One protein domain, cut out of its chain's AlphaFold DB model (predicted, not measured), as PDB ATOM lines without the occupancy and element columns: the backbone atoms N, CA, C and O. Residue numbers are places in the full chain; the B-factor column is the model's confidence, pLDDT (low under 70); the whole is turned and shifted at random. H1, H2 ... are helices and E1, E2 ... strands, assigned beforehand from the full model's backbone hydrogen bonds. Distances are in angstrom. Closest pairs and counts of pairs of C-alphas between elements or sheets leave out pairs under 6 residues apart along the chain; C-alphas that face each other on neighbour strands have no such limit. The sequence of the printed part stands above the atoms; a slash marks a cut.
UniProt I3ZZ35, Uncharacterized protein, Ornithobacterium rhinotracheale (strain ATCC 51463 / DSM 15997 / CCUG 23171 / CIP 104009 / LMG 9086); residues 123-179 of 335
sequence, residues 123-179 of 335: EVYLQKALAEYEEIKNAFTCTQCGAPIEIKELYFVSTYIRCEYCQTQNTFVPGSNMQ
ATOM      1  N   GLU A 123     176.409 128.801 128.169       88.88
ATOM      2  CA  GLU A 123     175.031 129.229 127.879       88.88
ATOM      3  C   GLU A 123     174.779 130.692 128.292       88.88
ATOM      4  O   GLU A 123     174.188 131.458 127.538       88.88
ATOM      5  N   VAL A 124     175.293 131.146 129.442       88.62
ATOM      6  CA  VAL A 124     175.108 132.536 129.902       88.62
ATOM      7  C   VAL A 124     175.792 133.531 128.959       88.62
ATOM      8  O   VAL A 124     175.284 134.633 128.741       88.62
ATOM      9  N   TYR A 125     176.935 133.160 128.381       88.75
ATOM     10  CA  TYR A 125     177.633 133.995 127.404       88.75
ATOM     11  C   TYR A 125     177.019 133.914 125.998       88.75
ATOM     12  O   TYR A 125     176.973 134.927 125.298       88.75
ATOM     13  N   LEU A 126     176.477 132.756 125.608       90.94
ATOM     14  CA  LEU A 126     175.675 132.587 124.397       90.94
ATOM     15  C   LEU A 126     174.428 133.482 124.426       90.94
ATOM     16  O   LEU A 126     174.207 134.240 123.483       90.94
ATOM     17  N   GLN A 127     173.648 133.462 125.514       90.25
ATOM     18  CA  GLN A 127     172.458 134.313 125.635       90.25
ATOM     19  C   GLN A 127     172.816 135.810 125.581       90.25
ATOM     20  O   GLN A 127     172.095 136.586 124.958       90.25
ATOM     21  N   LYS A 128     173.967 136.221 126.142       90.25
ATOM     22  CA  LYS A 128     174.497 137.591 125.978       90.25
ATOM     23  C   LYS A 128     174.842 137.912 124.520       90.25
ATOM     24  O   LYS A 128     174.447 138.964 124.036       90.25
ATOM     25  N   ALA A 129     175.521 137.010 123.806       90.56
ATOM     26  CA  ALA A 129     175.863 137.198 122.392       90.56
ATOM     27  C   ALA A 129     174.620 137.334 121.490       90.56
ATOM     28  O   ALA A 129     174.619 138.128 120.549       90.56
ATOM     29  N   LEU A 130     173.562 136.571 121.783       89.38
ATOM     30  CA  LEU A 130     172.289 136.640 121.062       89.38
ATOM     31  C   LEU A 130     171.515 137.926 121.396       89.38
ATOM     32  O   LEU A 130     170.981 138.558 120.488       89.38
ATOM     33  N   ALA A 131     171.511 138.365 122.660       89.81
ATOM     34  CA  ALA A 131     170.918 139.644 123.058       89.81
ATOM     35  C   ALA A 131     171.639 140.850 122.420       89.81
ATOM     36  O   ALA A 131     170.978 141.714 121.850       89.81
ATOM     37  N   GLU A 132     172.982 140.864 122.424       89.44
ATOM     38  CA  GLU A 132     173.805 141.872 121.727       89.44
ATOM     39  C   GLU A 132     173.409 141.995 120.241       89.44
ATOM     40  O   GLU A 132     173.284 143.100 119.713       89.44
ATOM     41  N   TYR A 133     173.159 140.870 119.563       89.00
ATOM     42  CA  TYR A 133     172.697 140.873 118.174       89.00
ATOM     43  C   TYR A 133     171.267 141.411 118.012       89.00
ATOM     44  O   TYR A 133     171.025 142.260 117.151       89.00
ATOM     45  N   GLU A 134     170.322 140.941 118.833       88.19
ATOM     46  CA  GLU A 134     168.911 141.344 118.762       88.19
ATOM     47  C   GLU A 134     168.708 142.846 119.013       88.19
ATOM     48  O   GLU A 134     167.864 143.461 118.356       88.19
ATOM     49  N   GLU A 135     169.505 143.450 119.901       88.69
ATOM     50  CA  GLU A 135     169.512 144.897 120.140       88.69
ATOM     51  C   GLU A 135     170.077 145.680 118.942       88.69
ATOM     52  O   GLU A 135     169.494 146.680 118.513       88.69
ATOM     53  N   ILE A 136     171.204 145.236 118.371       87.94
ATOM     54  CA  ILE A 136     171.940 146.028 117.374       87.94
ATOM     55  C   ILE A 136     171.359 145.885 115.957       87.94
ATOM     56  O   ILE A 136     171.417 146.849 115.185       87.94
ATOM     57  N   LYS A 137     170.763 144.738 115.592       84.94
ATOM     58  CA  LYS A 137     170.388 144.423 114.193       84.94
ATOM     59  C   LYS A 137     169.466 145.442 113.507       84.94
ATOM     60  O   LYS A 137     169.545 145.612 112.292       84.94
ATOM     61  N   ASN A 138     168.636 146.128 114.298       83.44
ATOM     62  CA  ASN A 138     167.700 147.171 113.865       83.44
ATOM     63  C   ASN A 138     168.149 148.597 114.250       83.44
ATOM     64  O   ASN A 138     167.508 149.568 113.849       83.44
ATOM     65  N   ALA A 139     169.210 148.736 115.052       88.94
ATOM     66  CA  ALA A 139     169.690 150.008 115.599       88.94
ATOM     67  C   ALA A 139     170.929 150.565 114.871       88.94
ATOM     68  O   ALA A 139     171.292 151.729 115.063       88.94
ATOM     69  N   PHE A 140     171.589 149.763 114.029       92.56
ATOM     70  CA  PHE A 140     172.739 150.211 113.246       92.56
ATOM     71  C   PHE A 140     172.321 151.240 112.178       92.56
ATOM     72  O   PHE A 140     171.330 151.077 111.465       92.56
ATOM     73  N   THR A 141     173.073 152.338 112.070       95.00
ATOM     74  CA  THR A 141     172.750 153.485 111.201       95.00
ATOM     75  C   THR A 141     173.966 153.934 110.400       95.00
ATOM     76  O   THR A 141     175.117 153.739 110.793       95.00
ATOM     77  N   CYS A 142     173.727 154.546 109.240       95.88
ATOM     78  CA  CYS A 142     174.800 155.043 108.397       95.88
ATOM     79  C   CYS A 142     175.459 156.292 108.989       95.88
ATOM     80  O   CYS A 142     174.828 157.339 109.129       95.88
ATOM     81  N   THR A 143     176.774 156.215 109.180       95.44
ATOM     82  CA  THR A 143     177.635 157.301 109.682       95.44
ATOM     83  C   THR A 143     177.602 158.601 108.865       95.44
ATOM     84  O   THR A 143     178.014 159.636 109.380       95.44
ATOM     85  N   GLN A 144     177.139 158.574 107.607       95.62
ATOM     86  CA  GLN A 144     177.106 159.745 106.716       95.62
ATOM     87  C   GLN A 144     175.710 160.356 106.529       95.62
ATOM     88  O   GLN A 144     175.604 161.568 106.372       95.62
ATOM     89  N   CYS A 145     174.642 159.550 106.522       95.81
ATOM     90  CA  CYS A 145     173.280 160.032 106.237       95.81
ATOM     91  C   CYS A 145     172.253 159.748 107.345       95.81
ATOM     92  O   CYS A 145     171.097 160.137 107.206       95.81
ATOM     93  N   GLY A 146     172.639 159.054 108.421       94.75
ATOM     94  CA  GLY A 146     171.759 158.683 109.536       94.75
ATOM     95  C   GLY A 146     170.702 157.618 109.218       94.75
ATOM     96  O   GLY A 146     170.041 157.139 110.134       94.75
ATOM     97  N   ALA A 147     170.537 157.220 107.952       94.69
ATOM     98  CA  ALA A 147     169.560 156.208 107.562       94.69
ATOM     99  C   ALA A 147     169.891 154.833 108.182       94.69
ATOM    100  O   ALA A 147     171.077 154.494 108.295       94.69
ATOM    101  N   PRO A 148     168.881 154.031 108.569       93.25
ATOM    102  CA  PRO A 148     169.098 152.709 109.147       93.25
ATOM    103  C   PRO A 148     169.787 151.764 108.155       93.25
ATOM    104  O   PRO A 148     169.633 151.882 106.937       93.25
ATOM    105  N   ILE A 149     170.551 150.818 108.697       92.81
ATOM    106  CA  ILE A 149     171.201 149.732 107.967       92.81
ATOM    107  C   ILE A 149     170.846 148.433 108.690       92.81
ATOM    108  O   ILE A 149     171.307 148.195 109.802       92.81
ATOM    109  N   GLU A 150     170.040 147.595 108.046       88.50
ATOM    110  CA  GLU A 150     169.688 146.263 108.543       88.50
ATOM    111  C   GLU A 150     170.929 145.356 108.598       88.50
ATOM    112  O   GLU A 150     171.642 145.198 107.601       88.50
ATOM    113  N   ILE A 151     171.178 144.737 109.755       89.94
ATOM    114  CA  ILE A 151     172.187 143.680 109.897       89.94
ATOM    115  C   ILE A 151     171.529 142.347 109.531       89.94
ATOM    116  O   ILE A 151     170.781 141.775 110.319       89.94
ATOM    117  N   LYS A 152     171.779 141.875 108.305       82.38
ATOM    118  CA  LYS A 152     171.040 140.755 107.687       82.38
ATOM    119  C   LYS A 152     171.463 139.365 108.183       82.38
ATOM    120  O   LYS A 152     170.769 138.389 107.918       82.38
ATOM    121  N   GLU A 153     172.589 139.269 108.885       84.31
ATOM    122  CA  GLU A 153     173.171 138.023 109.395       84.31
ATOM    123  C   GLU A 153     174.082 138.283 110.609       84.31
ATOM    124  O   GLU A 153     174.526 139.407 110.853       84.31
ATOM    125  N   LEU A 154     174.383 137.234 111.376       84.75
ATOM    126  CA  LEU A 154     175.212 137.331 112.576       84.75
ATOM    127  C   LEU A 154     176.709 137.401 112.220       84.75
ATOM    128  O   LEU A 154     177.349 136.377 111.996       84.75
ATOM    129  N   TYR A 155     177.287 138.604 112.198       86.19
ATOM    130  CA  TYR A 155     178.723 138.784 111.953       86.19
ATOM    131  C   TYR A 155     179.580 138.520 113.202       86.19
ATOM    132  O   TYR A 155     179.357 139.107 114.257       86.19
ATOM    133  N   PHE A 156     180.622 137.696 113.048       86.44
ATOM    134  CA  PHE A 156     181.606 137.356 114.098       86.44
ATOM    135  C   PHE A 156     182.905 138.173 114.016       86.44
ATOM    136  O   PHE A 156     183.744 138.114 114.910       86.44
ATOM    137  N   VAL A 157     183.091 138.913 112.923       87.62
ATOM    138  CA  VAL A 157     184.262 139.750 112.632       87.62
ATOM    139  C   VAL A 157     183.802 141.134 112.179       87.62
ATOM    140  O   VAL A 157     182.625 141.330 111.874       87.62
ATOM    141  N   SER A 158     184.715 142.104 112.124       92.19
ATOM    142  CA  SER A 158     184.406 143.428 111.579       92.19
ATOM    143  C   SER A 158     184.068 143.334 110.086       92.19
ATOM    144  O   SER A 158     184.932 142.983 109.279       92.19
ATOM    145  N   THR A 159     182.835 143.680 109.717       92.50
ATOM    146  CA  THR A 159     182.301 143.532 108.354       92.50
ATOM    147  C   THR A 159     181.987 144.892 107.739       92.50
ATOM    148  O   THR A 159     181.434 145.779 108.389       92.50
ATOM    149  N   TYR A 160     182.301 145.063 106.456       94.38
ATOM    150  CA  TYR A 160     181.918 146.251 105.702       94.38
ATOM    151  C   TYR A 160     180.493 146.126 105.158       94.38
ATOM    152  O   TYR A 160     180.228 145.282 104.307       94.38
ATOM    153  N   ILE A 161     179.593 147.002 105.606       93.50
ATOM    154  CA  ILE A 161     178.185 147.024 105.193       93.50
ATOM    155  C   ILE A 161     177.897 148.326 104.444       93.50
ATOM    156  O   ILE A 161     178.180 149.432 104.920       93.50
ATOM    157  N   ARG A 162     177.340 148.207 103.238       94.19
ATOM    158  CA  ARG A 162     177.025 149.348 102.377       94.19
ATOM    159  C   ARG A 162     175.631 149.885 102.699       94.19
ATOM    160  O   ARG A 162     174.666 149.135 102.679       94.19
ATOM    161  N   CYS A 163     175.519 151.184 102.963       94.88
ATOM    162  CA  CYS A 163     174.224 151.836 103.137       94.88
ATOM    163  C   CYS A 163     173.471 151.856 101.804       94.88
ATOM    164  O   CYS A 163     173.967 152.419 100.829       94.88
ATOM    165  N   GLU A 164     172.265 151.293 101.760       93.25
ATOM    166  CA  GLU A 164     171.475 151.218 100.525       93.25
ATOM    167  C   GLU A 164     171.038 152.614 100.030       93.25
ATOM    168  O   GLU A 164     171.008 152.858  98.823       93.25
ATOM    169  N   TYR A 165     170.825 153.569 100.944       95.00
ATOM    170  CA  TYR A 165     170.416 154.944 100.630       95.00
ATOM    171  C   TYR A 165     171.531 155.795 100.000       95.00
ATOM    172  O   TYR A 165     171.370 156.310  98.897       95.00
ATOM    173  N   CYS A 166     172.661 155.975 100.695       95.31
ATOM    174  CA  CYS A 166     173.740 156.878 100.258       95.31
ATOM    175  C   CYS A 166     174.967 156.154  99.684       95.31
ATOM    176  O   CYS A 166     175.963 156.797  99.361       95.31
ATOM    177  N   GLN A 167     174.920 154.823  99.572       94.94
ATOM    178  CA  GLN A 167     175.960 153.962  98.990       94.94
ATOM    179  C   GLN A 167     177.326 153.977  99.710       94.94
ATOM    180  O   GLN A 167     178.251 153.289  99.268       94.94
ATOM    181  N   THR A 168     177.436 154.687 100.839       96.12
ATOM    182  CA  THR A 168     178.586 154.707 101.754       96.12
ATOM    183  C   THR A 168     178.856 153.328 102.354       96.12
ATOM    184  O   THR A 168     177.944 152.662 102.843       96.12
ATOM    185  N   GLN A 169     180.126 152.937 102.386       96.12
ATOM    186  CA  GLN A 169     180.618 151.783 103.133       96.12
ATOM    187  C   GLN A 169     180.795 152.157 104.612       96.12
ATOM    188  O   GLN A 169     181.540 153.077 104.934       96.12
ATOM    189  N   ASN A 170     180.099 151.453 105.502       95.00
ATOM    190  CA  ASN A 170     180.217 151.573 106.955       95.00
ATOM    191  C   ASN A 170     180.892 150.300 107.489       95.00
ATOM    192  O   ASN A 170     180.828 149.254 106.843       95.00
ATOM    193  N   THR A 171     181.514 150.367 108.663       95.19
ATOM    194  CA  THR A 171     182.099 149.188 109.319       95.19
ATOM    195  C   THR A 171     181.214 148.778 110.483       95.19
ATOM    196  O   THR A 171     181.084 149.526 111.449       95.19
ATOM    197  N   PHE A 172     180.617 147.596 110.396       93.19
ATOM    198  CA  PHE A 172     180.027 146.925 111.545       93.19
ATOM    199  C   PHE A 172     181.142 146.264 112.358       93.19
ATOM    200  O   PHE A 172     182.018 145.616 111.784       93.19
ATOM    201  N   VAL A 173     181.115 146.422 113.681       91.31
ATOM    202  CA  VAL A 173     182.062 145.780 114.603       91.31
ATOM    203  C   VAL A 173     181.241 145.034 115.660       91.31
ATOM    204  O   VAL A 173     180.589 145.697 116.466       91.31
ATOM    205  N   PRO A 174     181.224 143.688 115.654       90.88
ATOM    206  CA  PRO A 174     180.451 142.910 116.619       90.88
ATOM    207  C   PRO A 174     180.968 143.064 118.050       90.88
ATOM    208  O   PRO A 174     182.167 143.263 118.269       90.88
ATOM    209  N   GLY A 175     180.067 142.909 119.024       87.88
ATOM    210  CA  GLY A 175     180.397 142.879 120.450       87.88
ATOM    211  C   GLY A 175     181.310 141.709 120.825       87.88
ATOM    212  O   GLY A 175     181.439 140.724 120.092       87.88
ATOM    213  N   SER A 176     181.975 141.798 121.978       87.00
ATOM    214  CA  SER A 176     182.944 140.777 122.394       87.00
ATOM    215  C   SER A 176     182.315 139.396 122.601       87.00
ATOM    216  O   SER A 176     183.011 138.407 122.382       87.00
ATOM    217  N   ASN A 177     181.029 139.284 122.959       87.38
ATOM    218  CA  ASN A 177     180.373 137.975 123.035       87.38
ATOM    219  C   ASN A 177     179.960 137.473 121.646       87.38
ATOM    220  O   ASN A 177     180.201 136.306 121.345       87.38
ATOM    221  N   MET A 178     179.453 138.347 120.767       89.12
ATOM    222  CA  MET A 178     179.200 138.012 119.354       89.12
ATOM    223  C   MET A 178     180.451 137.452 118.649       89.12
ATOM    224  O   MET A 178     180.366 136.430 117.971       89.12
ATOM    225  N   GLN A 179     181.626 138.059 118.856       89.94
ATOM    226  CA  GLN A 179     182.905 137.579 118.299       89.94
ATOM    227  C   GLN A 179     183.273 136.159 118.769       89.94
ATOM    228  O   GLN A 179     183.882 135.396 118.020       89.94
TER     229      GLN A 179
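AT A GLANCE: This is residues 123 to 179 of the 335 residues of an uncharacterized protein of Ornithobacterium rhinotracheale (strain ATCC 51463 / DSM 15997 / CCUG 23171 / CIP 104009 / LMG 9086) (UniProt I3ZZ35). A slim rod, with a small two-stranded hairpin, E1 and E2, and looping chain making one half and the helix H1 making the other, where the short helix H2 packs on its side. From H1 a long link runs out to the end of the rod away from that helix, loops round and folds back before entering E1; the hairpin's turn lies at that same far end, and E2 brings the chain back to H2. The printed part has 57 residues with two named helices and two named strands, in the order H1, E1, E2, H2, and the sheet, E1 - E2, is antiparallel. The class is mixed, helices and strands, with 26 residues in named elements, under half of those printed. The whole is only just compact, close to loose, with a radius of gyration of the C-alphas of 11.9 A and spans of 39 by 17 by 15 A.

IN THESE COORDINATES: Start at C-alpha 159, at (182.301, 143.532, 108.354), where E1 begins; it covers residues 159 to 162 and is 9.9 A long from first to last C-alpha. Residues 169 to 172 are E2, 9.7 A long. Now look at the first printed residue, with C-alpha 123 at (175.031, 129.229, 127.879): from there H1 runs through residues 123 to 136, 20.1 A from first to last C-alpha. H2, residues 176 to 179, measures 5.2 A and ends at C-alpha 179, at (182.905, 137.579, 118.299).

HOW THE PARTS SIT: Begin with E1 and E2, a hairpin of antiparallel neighbours whose directions stand at 142 degrees. Among the C-alphas that face each other you will find Tyr 160 and Thr 171, 4.7 A apart, and Arg 162 and Gln 169, 4.4 A apart. Look there for N 159 and O 172 at 2.9 A, and N 170 and O 161 at 2.8 A, both within hydrogen-bond range. A tight link of 3 residues leads from E2 to H2. H2 and H1 touch, and their closest C-alphas are those of Met 178 and Ala 129, 4.6 A apart. H1 and E2 are apart, and so are E1 and H2. In H1 every O i to N i+4 pair is within hydrogen-bond range; H2 is too short for such a pair, and its one O i to N i+3 pair is not within range.

THE WHOLE: For the full length, go from C-alpha Glu 123 to C-alpha Cys 166, the two farthest apart, at 39.1 A. The printed part has no cut. The link from H1 to E1, residues 137 to 158, is long, with 22 residues, and the link from E1 to E2 is short, with 6. The mean pLDDT of the printed part is 90.9, and no printed residue is under 70.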